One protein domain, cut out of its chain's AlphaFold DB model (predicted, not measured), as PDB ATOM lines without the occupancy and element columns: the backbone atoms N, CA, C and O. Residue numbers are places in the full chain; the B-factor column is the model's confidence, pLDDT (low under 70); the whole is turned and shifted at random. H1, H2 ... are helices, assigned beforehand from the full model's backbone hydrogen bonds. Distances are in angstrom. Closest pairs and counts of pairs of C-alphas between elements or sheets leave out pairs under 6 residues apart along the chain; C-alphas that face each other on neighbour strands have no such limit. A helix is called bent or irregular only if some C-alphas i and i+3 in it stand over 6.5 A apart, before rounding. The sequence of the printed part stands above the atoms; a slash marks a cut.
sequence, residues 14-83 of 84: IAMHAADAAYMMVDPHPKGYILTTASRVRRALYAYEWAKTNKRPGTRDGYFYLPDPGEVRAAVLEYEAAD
ATOM      1  N   ILE A  14     163.253 189.751 213.803       81.19
ATOM      2  CA  ILE A  14     162.108 190.085 214.645       81.19
ATOM      3  C   ILE A  14     161.173 188.867 214.683       81.19
ATOM      4  O   ILE A  14     160.843 188.372 215.758       81.19
ATOM      5  N   ALA A  15     160.854 188.291 213.523       87.69
ATOM      6  CA  ALA A  15     160.014 187.098 213.434       87.69
ATOM      7  C   ALA A  15     160.661 185.807 213.975       87.69
ATOM      8  O   ALA A  15     159.947 184.864 214.315       87.69
ATOM      9  N   MET A  16     161.992 185.746 214.096       90.38
ATOM     10  CA  MET A  16     162.701 184.574 214.638       90.38
ATOM     11  C   MET A  16     162.220 184.191 216.048       90.38
ATOM     12  O   MET A  16     162.074 183.008 216.344       90.38
ATOM     13  N   HIS A  17     161.870 185.172 216.884       89.69
ATOM     14  CA  HIS A  17     161.344 184.919 218.228       89.69
ATOM     15  C   HIS A  17     160.033 184.117 218.228       89.69
ATOM     16  O   HIS A  17     159.815 183.292 219.116       89.69
ATOM     17  N   ALA A  18     159.174 184.319 217.222       93.69
ATOM     18  CA  ALA A  18     157.943 183.546 217.066       93.69
ATOM     19  C   ALA A  18     158.245 182.082 216.714       93.69
ATOM     20  O   ALA A  18     157.593 181.174 217.229       93.69
ATOM     21  N   ALA A  19     159.270 181.853 215.888       95.25
ATOM     22  CA  ALA A  19     159.730 180.520 215.519       95.25
ATOM     23  C   ALA A  19     160.235 179.739 216.742       95.25
ATOM     24  O   ALA A  19     159.805 178.608 216.973       95.25
ATOM     25  N   ASP A  20     161.095 180.364 217.553       93.25
ATOM     26  CA  ASP A  20     161.660 179.755 218.763       93.25
ATOM     27  C   ASP A  20     160.559 179.388 219.770       93.25
ATOM     28  O   ASP A  20     160.523 178.270 220.294       93.25
ATOM     29  N   ALA A  21     159.614 180.307 220.001       92.12
ATOM     30  CA  ALA A  21     158.484 180.076 220.895       92.12
ATOM     31  C   ALA A  21     157.596 178.920 220.406       92.12
ATOM     32  O   ALA A  21     157.241 178.032 221.182       92.12
ATOM     33  N   ALA A  22     157.280 178.891 219.110       95.06
ATOM     34  CA  ALA A  22     156.454 177.852 218.509       95.06
ATOM     35  C   ALA A  22     157.148 176.476 218.495       95.06
ATOM     36  O   ALA A  22     156.491 175.456 218.705       95.06
ATOM     37  N   TYR A  23     158.472 176.426 218.326       94.56
ATOM     38  CA  TYR A  23     159.243 175.181 218.419       94.56
ATOM     39  C   TYR A  23     159.155 174.547 219.818       94.56
ATOM     40  O   TYR A  23     158.984 173.327 219.965       94.56
ATOM     41  N   MET A  24     159.249 175.391 220.851       93.00
ATOM     42  CA  MET A  24     159.212 175.001 222.264       93.00
ATOM     43  C   MET A  24     157.796 174.796 222.806       93.00
ATOM     44  O   MET A  24     157.626 174.291 223.917       93.00
ATOM     45  N   MET A  25     156.777 175.138 222.021       90.56
ATOM     46  CA  MET A  25     155.379 174.959 222.379       90.56
ATOM     47  C   MET A  25     155.080 173.491 222.713       90.56
ATOM     48  O   MET A  25     155.448 172.566 221.976       90.56
ATOM     49  N   VAL A  26     154.410 173.274 223.846       91.19
ATOM     50  CA  VAL A  26     154.031 171.939 224.347       91.19
ATOM     51  C   VAL A  26     152.579 171.581 224.040       91.19
ATOM     52  O   VAL A  26     152.141 170.479 224.359       91.19
ATOM     53  N   ASP A  27     151.844 172.494 223.408       93.25
ATOM     54  CA  ASP A  27     150.454 172.278 223.037       93.25
ATOM     55  C   ASP A  27     150.306 171.079 222.101       93.25
ATOM     56  O   ASP A  27     151.021 171.014 221.088       93.25
ATOM     57  N   PRO A  28     149.386 170.149 222.414       92.12
ATOM     58  CA  PRO A  28     149.151 168.985 221.579       92.12
ATOM     59  C   PRO A  28     148.683 169.419 220.191       92.12
ATOM     60  O   PRO A  28     147.998 170.431 220.043       92.12
ATOM     61  N   HIS A  29     149.042 168.643 219.167       90.62
ATOM     62  CA  HIS A  29     148.525 168.878 217.824       90.62
ATOM     63  C   HIS A  29     146.989 168.738 217.838       90.62
ATOM     64  O   HIS A  29     146.503 167.737 218.377       90.62
ATOM     65  N   PRO A  30     146.207 169.657 217.236       92.38
ATOM     66  CA  PRO A  30     144.738 169.621 217.273       92.38
ATOM     67  C   PRO A  30     144.124 168.303 216.776       92.38
ATOM     68  O   PRO A  30     143.101 167.854 217.284       92.38
ATOM     69  N   LYS A  31     144.786 167.643 215.819       89.94
ATOM     70  CA  LYS A  31     144.404 166.319 215.284       89.94
ATOM     71  C   LYS A  31     144.909 165.112 216.099       89.94
ATOM     72  O   LYS A  31     144.755 163.974 215.672       89.94
ATOM     73  N   GLY A  32     145.549 165.331 217.249       89.31
ATOM     74  CA  GLY A  32     146.070 164.269 218.120       89.31
ATOM     75  C   GLY A  32     147.394 163.638 217.670       89.31
ATOM     76  O   GLY A  32     147.811 162.625 218.232       89.31
ATOM     77  N   TYR A  33     148.074 164.214 216.675       87.25
ATOM     78  CA  TYR A  33     149.378 163.731 216.216       87.25
ATOM     79  C   TYR A  33     150.475 163.908 217.273       87.25
ATOM     80  O   TYR A  33     150.494 164.873 218.042       87.25
ATOM     81  N   ILE A  34     151.435 162.980 217.275       86.75
ATOM     82  CA  ILE A  34     152.621 163.057 218.131       86.75
ATOM     83  C   ILE A  34     153.531 164.182 217.630       86.75
ATOM     84  O   ILE A  34     153.903 164.220 216.455       86.75
ATOM     85  N   LEU A  35     153.961 165.055 218.545       86.69
ATOM     86  CA  LEU A  35     154.921 166.116 218.252       86.69
ATOM     87  C   LEU A  35     156.341 165.570 218.067       86.69
ATOM     88  O   LEU A  35     157.156 165.552 218.992       86.69
ATOM     89  N   THR A  36     156.646 165.153 216.845       91.31
ATOM     90  CA  THR A  36     158.004 164.830 216.400       91.31
ATOM     91  C   THR A  36     158.841 166.095 216.193       91.31
ATOM     92  O   THR A  36     158.302 167.185 215.985       91.31
ATOM     93  N   THR A  37     160.168 165.959 216.141       92.25
ATOM     94  CA  THR A  37     161.070 167.063 215.767       92.25
ATOM     95  C   THR A  37     160.667 167.706 214.438       92.25
ATOM     96  O   THR A  37     160.658 168.927 214.333       92.25
ATOM     97  N   ALA A  38     160.264 166.909 213.441       91.75
ATOM     98  CA  ALA A  38     159.830 167.421 212.142       91.75
ATOM     99  C   ALA A  38     158.560 168.283 212.249       91.75
ATOM    100  O   ALA A  38     158.508 169.371 211.678       91.75
ATOM    101  N   SER A  39     157.563 167.840 213.023       91.12
ATOM    102  CA  SER A  39     156.350 168.639 213.263       91.12
ATOM    103  C   SER A  39     156.656 169.947 214.000       91.12
ATOM    104  O   SER A  39     156.160 170.996 213.605       91.12
ATOM    105  N   ARG A  40     157.571 169.927 214.983       93.81
ATOM    106  CA  ARG A  40     158.025 171.134 215.692       93.81
ATOM    107  C   ARG A  40     158.725 172.127 214.766       93.81
ATOM    108  O   ARG A  40     158.526 173.328 214.903       93.81
ATOM    109  N   VAL A  41     159.515 171.644 213.805       95.38
ATOM    110  CA  VAL A  41     160.143 172.507 212.792       95.38
ATOM    111  C   VAL A  41     159.094 173.134 211.872       95.38
ATOM    112  O   VAL A  41     159.171 174.332 211.619       95.38
ATOM    113  N   ARG A  42     158.094 172.374 211.402       94.00
ATOM    114  CA  ARG A  42     156.999 172.933 210.581       94.00
ATOM    115  C   ARG A  42     156.215 174.000 211.341       94.00
ATOM    116  O   ARG A  42     155.982 175.079 210.809       94.00
ATOM    117  N   ARG A  43     155.905 173.717 212.605       95.25
ATOM    118  CA  ARG A  43     155.270 174.646 213.541       95.25
ATOM    119  C   ARG A  43     156.053 175.957 213.667       95.25
ATOM    120  O   ARG A  43     155.488 177.037 213.514       95.25
ATOM    121  N   ALA A  44     157.364 175.860 213.887       96.06
ATOM    122  CA  ALA A  44     158.259 177.012 213.984       96.06
ATOM    123  C   ALA A  44     158.346 177.809 212.675       96.06
ATOM    124  O   ALA A  44     158.313 179.039 212.694       96.06
ATOM    125  N   LEU A  45     158.422 177.117 211.535       96.00
ATOM    126  CA  LEU A  45     158.481 177.747 210.218       96.00
ATOM    127  C   LEU A  45     157.197 178.521 209.909       96.00
ATOM    128  O   LEU A  45     157.266 179.659 209.449       96.00
ATOM    129  N   TYR A  46     156.036 177.933 210.201       96.31
ATOM    130  CA  TYR A  46     154.765 178.628 210.041       96.31
ATOM    131  C   TYR A  46     154.697 179.873 210.931       96.31
ATOM    132  O   TYR A  46     154.384 180.956 210.443       96.31
ATOM    133  N   ALA A  47     155.058 179.754 212.213       96.88
ATOM    134  CA  ALA A  47     155.057 180.884 213.142       96.88
ATOM    135  C   ALA A  47     155.962 182.035 212.672       96.88
ATOM    136  O   ALA A  47     155.575 183.198 212.770       96.88
ATOM    137  N   TYR A  48     157.139 181.718 212.123       95.38
ATOM    138  CA  TYR A  48     158.052 182.698 211.533       95.38
ATOM    139  C   TYR A  48     157.410 183.454 210.364       95.38
ATOM    140  O   TYR A  48     157.380 184.684 210.356       95.38
ATOM    141  N   GLU A  49     156.872 182.731 209.380       95.00
ATOM    142  CA  GLU A  49     156.268 183.352 208.195       95.00
ATOM    143  C   GLU A  49     155.001 184.138 208.541       95.00
ATOM    144  O   GLU A  49     154.793 185.244 208.038       95.00
ATOM    145  N   TRP A  50     154.192 183.627 209.467       95.75
ATOM    146  CA  TRP A  50     153.018 184.332 209.963       95.75
ATOM    147  C   TRP A  50     153.401 185.614 210.718       95.75
ATOM    148  O   TRP A  50     152.822 186.673 210.480       95.75
ATOM    149  N   ALA A  51     154.425 185.578 211.575       94.50
ATOM    150  CA  ALA A  51     154.877 186.766 212.297       94.50
ATOM    151  C   ALA A  51     155.473 187.833 211.362       94.50
ATOM    152  O   ALA A  51     155.259 189.026 211.578       94.50
ATOM    153  N   LYS A  52     156.163 187.430 210.285       91.69
ATOM    154  CA  LYS A  52     156.665 188.357 209.253       91.69
ATOM    155  C   LYS A  52     155.554 189.152 208.580       91.69
ATOM    156  O   LYS A  52     155.753 190.331 208.296       91.69
ATOM    157  N   THR A  53     154.418 188.513 208.307       91.31
ATOM    158  CA  THR A  53     153.277 189.147 207.630       91.31
ATOM    159  C   THR A  53     152.390 189.943 208.587       91.31
ATOM    160  O   THR A  53     151.735 190.885 208.149       91.31
ATOM    161  N   ASN A  54     152.409 189.617 209.884       91.81
ATOM    162  CA  ASN A  54     151.548 190.236 210.900       91.81
ATOM    163  C   ASN A  54     152.260 191.234 211.827       91.81
ATOM    164  O   ASN A  54     151.603 191.865 212.660       91.81
ATOM    165  N   LYS A  55     153.580 191.423 211.699       87.25
ATOM    166  CA  LYS A  55     154.292 192.488 212.419       87.25
ATOM    167  C   LYS A  55     153.704 193.853 212.058       87.25
ATOM    168  O   LYS A  55     153.453 194.154 210.892       87.25
ATOM    169  N   ARG A  56     153.505 194.704 213.062       87.31
ATOM    170  CA  ARG A  56     152.921 196.038 212.869       87.31
ATOM    171  C   ARG A  56     154.029 197.089 212.883       87.31
ATOM    172  O   ARG A  56     154.965 196.943 213.669       87.31
ATOM    173  N   PRO A  57     153.969 198.139 212.049       85.75
ATOM    174  CA  PRO A  57     154.937 199.225 212.128       85.75
ATOM    175  C   PRO A  57     154.886 199.878 213.513       85.75
ATOM    176  O   PRO A  57     153.815 200.088 214.085       85.75
ATOM    177  N   GLY A  58     156.063 200.147 214.068       85.06
ATOM    178  CA  GLY A  58     156.237 200.832 215.339       85.06
ATOM    179  C   GLY A  58     156.060 202.344 215.217       85.06
ATOM    180  O   GLY A  58     155.839 202.888 214.139       85.06
ATOM    181  N   THR A  59     156.226 203.052 216.333       84.81
ATOM    182  CA  THR A  59     156.168 204.526 216.372       84.81
ATOM    183  C   THR A  59     157.375 205.216 215.723       84.81
ATOM    184  O   THR A  59     157.399 206.440 215.635       84.81
ATOM    185  N   ARG A  60     158.398 204.461 215.311       81.12
ATOM    186  CA  ARG A  60     159.638 204.967 214.714       81.12
ATOM    187  C   ARG A  60     160.014 204.125 213.500       81.12
ATOM    188  O   ARG A  60     159.850 202.908 213.528       81.12
ATOM    189  N   ASP A  61     160.585 204.761 212.482       79.44
ATOM    190  CA  ASP A  61     161.071 204.070 211.287       79.44
ATOM    191  C   ASP A  61     162.037 202.935 211.645       79.44
ATOM    192  O   ASP A  61     162.975 203.106 212.431       79.44
ATOM    193  N   GLY A  62     161.776 201.756 211.079       75.00
ATOM    194  CA  GLY A  62     162.542 200.536 211.333       75.00
ATOM    195  C   GLY A  62     162.188 199.798 212.629       75.00
ATOM    196  O   GLY A  62     162.729 198.720 212.864       75.00
ATOM    197  N   TYR A  63     161.279 200.327 213.455       79.31
ATOM    198  CA  TYR A  63     160.736 199.613 214.611       79.31
ATOM    199  C   TYR A  63     159.454 198.890 214.219       79.31
ATOM    200  O   TYR A  63     158.651 199.404 213.444       79.31
ATOM    201  N   PHE A  64     159.245 197.710 214.794       83.69
ATOM    202  CA  PHE A  64     158.038 196.920 214.594       83.69
ATOM    203  C   PHE A  64     157.527 196.414 215.939       83.69
ATOM    204  O   PHE A  64     158.314 196.000 216.791       83.69
ATOM    205  N   TYR A  65     156.210 196.440 216.116       84.12
ATOM    206  CA  TYR A  65     155.544 195.706 217.178       84.12
ATOM    207  C   TYR A  65     155.373 194.257 216.743       84.12
ATOM    208  O   TYR A  65     154.846 193.964 215.664       84.12
ATOM    209  N   LEU A  66     155.859 193.369 217.601       80.75
ATOM    210  CA  LEU A  66     155.713 191.936 217.439       80.75
ATOM    211  C   LEU A  66     154.277 191.512 217.748       80.75
ATOM    212  O   LEU A  66     153.690 192.073 218.674       80.75
ATOM    213  N   PRO A  67     153.731 190.524 217.019       85.25
ATOM    214  CA  PRO A  67     152.539 189.828 217.473       85.25
ATOM    215  C   PRO A  67     152.774 189.247 218.866       85.25
ATOM    216  O   PRO A  67     153.868 188.747 219.161       85.25
ATOM    217  N   ASP A  68     151.754 189.297 219.714       88.25
ATOM    218  CA  ASP A  68     151.859 188.750 221.060       88.25
ATOM    219  C   ASP A  68     152.071 187.226 221.000       88.25
ATOM    220  O   ASP A  68     151.523 186.552 220.119       88.25
ATOM    221  N   PRO A  69     152.796 186.618 221.962       88.06
ATOM    222  CA  PRO A  69     152.990 185.167 221.985       88.06
ATOM    223  C   PRO A  69     151.674 184.371 221.947       88.06
ATOM    224  O   PRO A  69     151.618 183.284 221.371       88.06
ATOM    225  N   GLY A  70     150.602 184.920 222.531       91.31
ATOM    226  CA  GLY A  70     149.263 184.332 222.476       91.31
ATOM    227  C   GLY A  70     148.639 184.350 221.077       91.31
ATOM    228  O   GLY A  70     148.001 183.370 220.696       91.31
ATOM    229  N   GLU A  71     148.859 185.416 220.299       93.56
ATOM    230  CA  GLU A  71     148.395 185.521 218.909       93.56
ATOM    231  C   GLU A  71     149.141 184.522 218.014       93.56
ATOM    232  O   GLU A  71     148.513 183.777 217.264       93.56
ATOM    233  N   VAL A  72     150.469 184.431 218.162       94.12
ATOM    234  CA  VAL A  72     151.296 183.451 217.436       94.12
ATOM    235  C   VAL A  72     150.828 182.026 217.733       94.12
ATOM    236  O   VAL A  72     150.629 181.232 216.814       94.12
ATOM    237  N   ARG A  73     150.610 181.698 219.014       94.69
ATOM    238  CA  ARG A  73     150.107 180.381 219.422       94.69
ATOM    239  C   ARG A  73     148.753 180.069 218.786       94.69
ATOM    240  O   ARG A  73     148.558 178.953 218.312       94.69
ATOM    241  N   ALA A  74     147.820 181.021 218.793       95.88
ATOM    242  CA  ALA A  74     146.498 180.825 218.204       95.88
ATOM    243  C   ALA A  74     146.589 180.554 216.694       95.88
ATOM    244  O   ALA A  74     146.024 179.568 216.228       95.88
ATOM    245  N   ALA A  75     147.371 181.356 215.968       96.19
ATOM    246  CA  ALA A  75     147.569 181.198 214.528       96.19
ATOM    247  C   ALA A  75     148.191 179.841 214.167       96.19
ATOM    248  O   ALA A  75     147.756 179.179 213.229       96.19
ATOM    249  N   VAL A  76     149.189 179.397 214.934       96.25
ATOM    250  CA  VAL A  76     149.810 178.080 214.749       96.25
ATOM    251  C   VAL A  76     148.790 176.954 214.918       96.25
ATOM    252  O   VAL A  76     148.738 176.051 214.087       96.25
ATOM    253  N   LEU A  77     147.982 176.991 215.980       95.62
ATOM    254  CA  LEU A  77     146.993 175.943 216.242       95.62
ATOM    255  C   LEU A  77     145.865 175.943 215.204       95.62
ATOM    256  O   LEU A  77     145.374 174.877 214.842       95.62
ATOM    257  N   GLU A  78     145.469 177.115 214.710       96.56
ATOM    258  CA  GLU A  78     144.514 177.238 213.609       96.56
ATOM    259  C   GLU A  78     145.068 176.618 212.320       96.56
ATOM    260  O   GLU A  78     144.392 175.809 211.683       96.56
ATOM    261  N   TYR A  79     146.325 176.918 211.983       95.62
ATOM    262  CA  TYR A  79     147.009 176.306 210.847       95.62
ATOM    263  C   TYR A  79     147.081 174.781 210.963       95.62
ATOM    264  O   TYR A  79     146.689 174.081 210.038       95.62
ATOM    265  N   GLU A  80     147.509 174.250 212.108       94.62
ATOM    266  CA  GLU A  80     147.615 172.802 212.333       94.62
ATOM    267  C   GLU A  80     146.260 172.079 212.344       94.62
ATOM    268  O   GLU A  80     146.178 170.881 212.059       94.62
ATOM    269  N   ALA A  81     145.179 172.781 212.688       94.50
ATOM    270  CA  ALA A  81     143.832 172.239 212.565       94.50
ATOM    271  C   ALA A  81     143.399 172.129 211.091       94.50
ATOM    272  O   ALA A  81     142.677 171.191 210.742       94.50
ATOM    273  N   ALA A  82     143.854 173.056 210.242       92.06
ATOM    274  CA  ALA A  82     143.539 173.112 208.818       92.06
ATOM    275  C   ALA A  82     144.464 172.248 207.934       92.06
ATOM    276  O   ALA A  82     144.027 171.801 206.877       92.06
ATOM    277  N   ASP A  83     145.709 172.002 208.351       79.94
ATOM    278  CA  ASP A  83     146.716 171.220 207.613       79.94
ATOM    279  C   ASP A  83     146.298 169.742 207.533       79.94
ATOM    280  O   ASP A  83     146.171 169.107 208.579       79.94
TER     281      ASP A  83
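This is residues 14 to 83 of the 84 residues of an uncharacterized protein of Rhodococcus ruber (UniProt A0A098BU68). A helical hairpin of H1 and the longer H2, side by side and running opposite ways, is crossed by a third helix, H3, which packs on both of them. Two long links loop round the ends of this three-helix body, and their tips, at Gly 32 and Asp 61, mark the two ends of the long axis. The printed part has 70 residues with three named helices, in the order H1, H2, H3, and no named strand; the class is all helix. The whole is compact, with a radius of gyration of the C-alphas of 12.7 A, yet its outline is a rod, spanning 43 by 19 by 16 A.

H1, residues 14 to 24, and H2, residues 37 to 54, form a helical hairpin. They touch, with the C-alphas of Ala 19 and Ala 44 closest at 4.1 A, and run opposite ways at a shallow tilt of 30 degrees. H3, residues 69 to 82, touches H1, the closest C-alphas being those of Ala 18 and Val 72, 6.7 A apart. These two run the same way at a steep tilt of 64 degrees. H2 touches H3 with residues 43 to 51 alone; the closest C-alphas, of Ala 47 and Val 76, are 6.2 A apart. H2 and H3 run opposite ways at a steep tilt of 63 degrees. The helix packing is mostly crossed, but only just, with 1 of the 3 pairs at a shallow tilt. Every O i to N i+4 pair is within hydrogen-bond range in H2 and H3, and 6 of 7 are in H1.

H1 begins at C-alpha 14, (162.108, 190.085, 214.645), and measures 17.1 A from first to last C-alpha. It is neither bent nor irregular, but only just: C-alphas 14 and 17 are 6.3 A apart. H2, the longest helix with 18 residues, measures 25.5 A and begins at C-alpha 37, (161.070, 167.063, 215.767). H3 measures 20.2 A and ends at C-alpha 82, (143.539, 173.112, 208.818).

The C-alphas of Gly 32 and Asp 61 are the two farthest apart, at 43.1 A. The printed part, residues 14 to 83, has no cut. Both links are long: 12 residues from H1 to H2 and 14 from H2 to H3. In the second, residues 56 to 57 pair with residues 64 to 65, antiparallel, in stretches too short to be named strands. The mean pLDDT of the printed part is 90.7, and no printed residue is under 70.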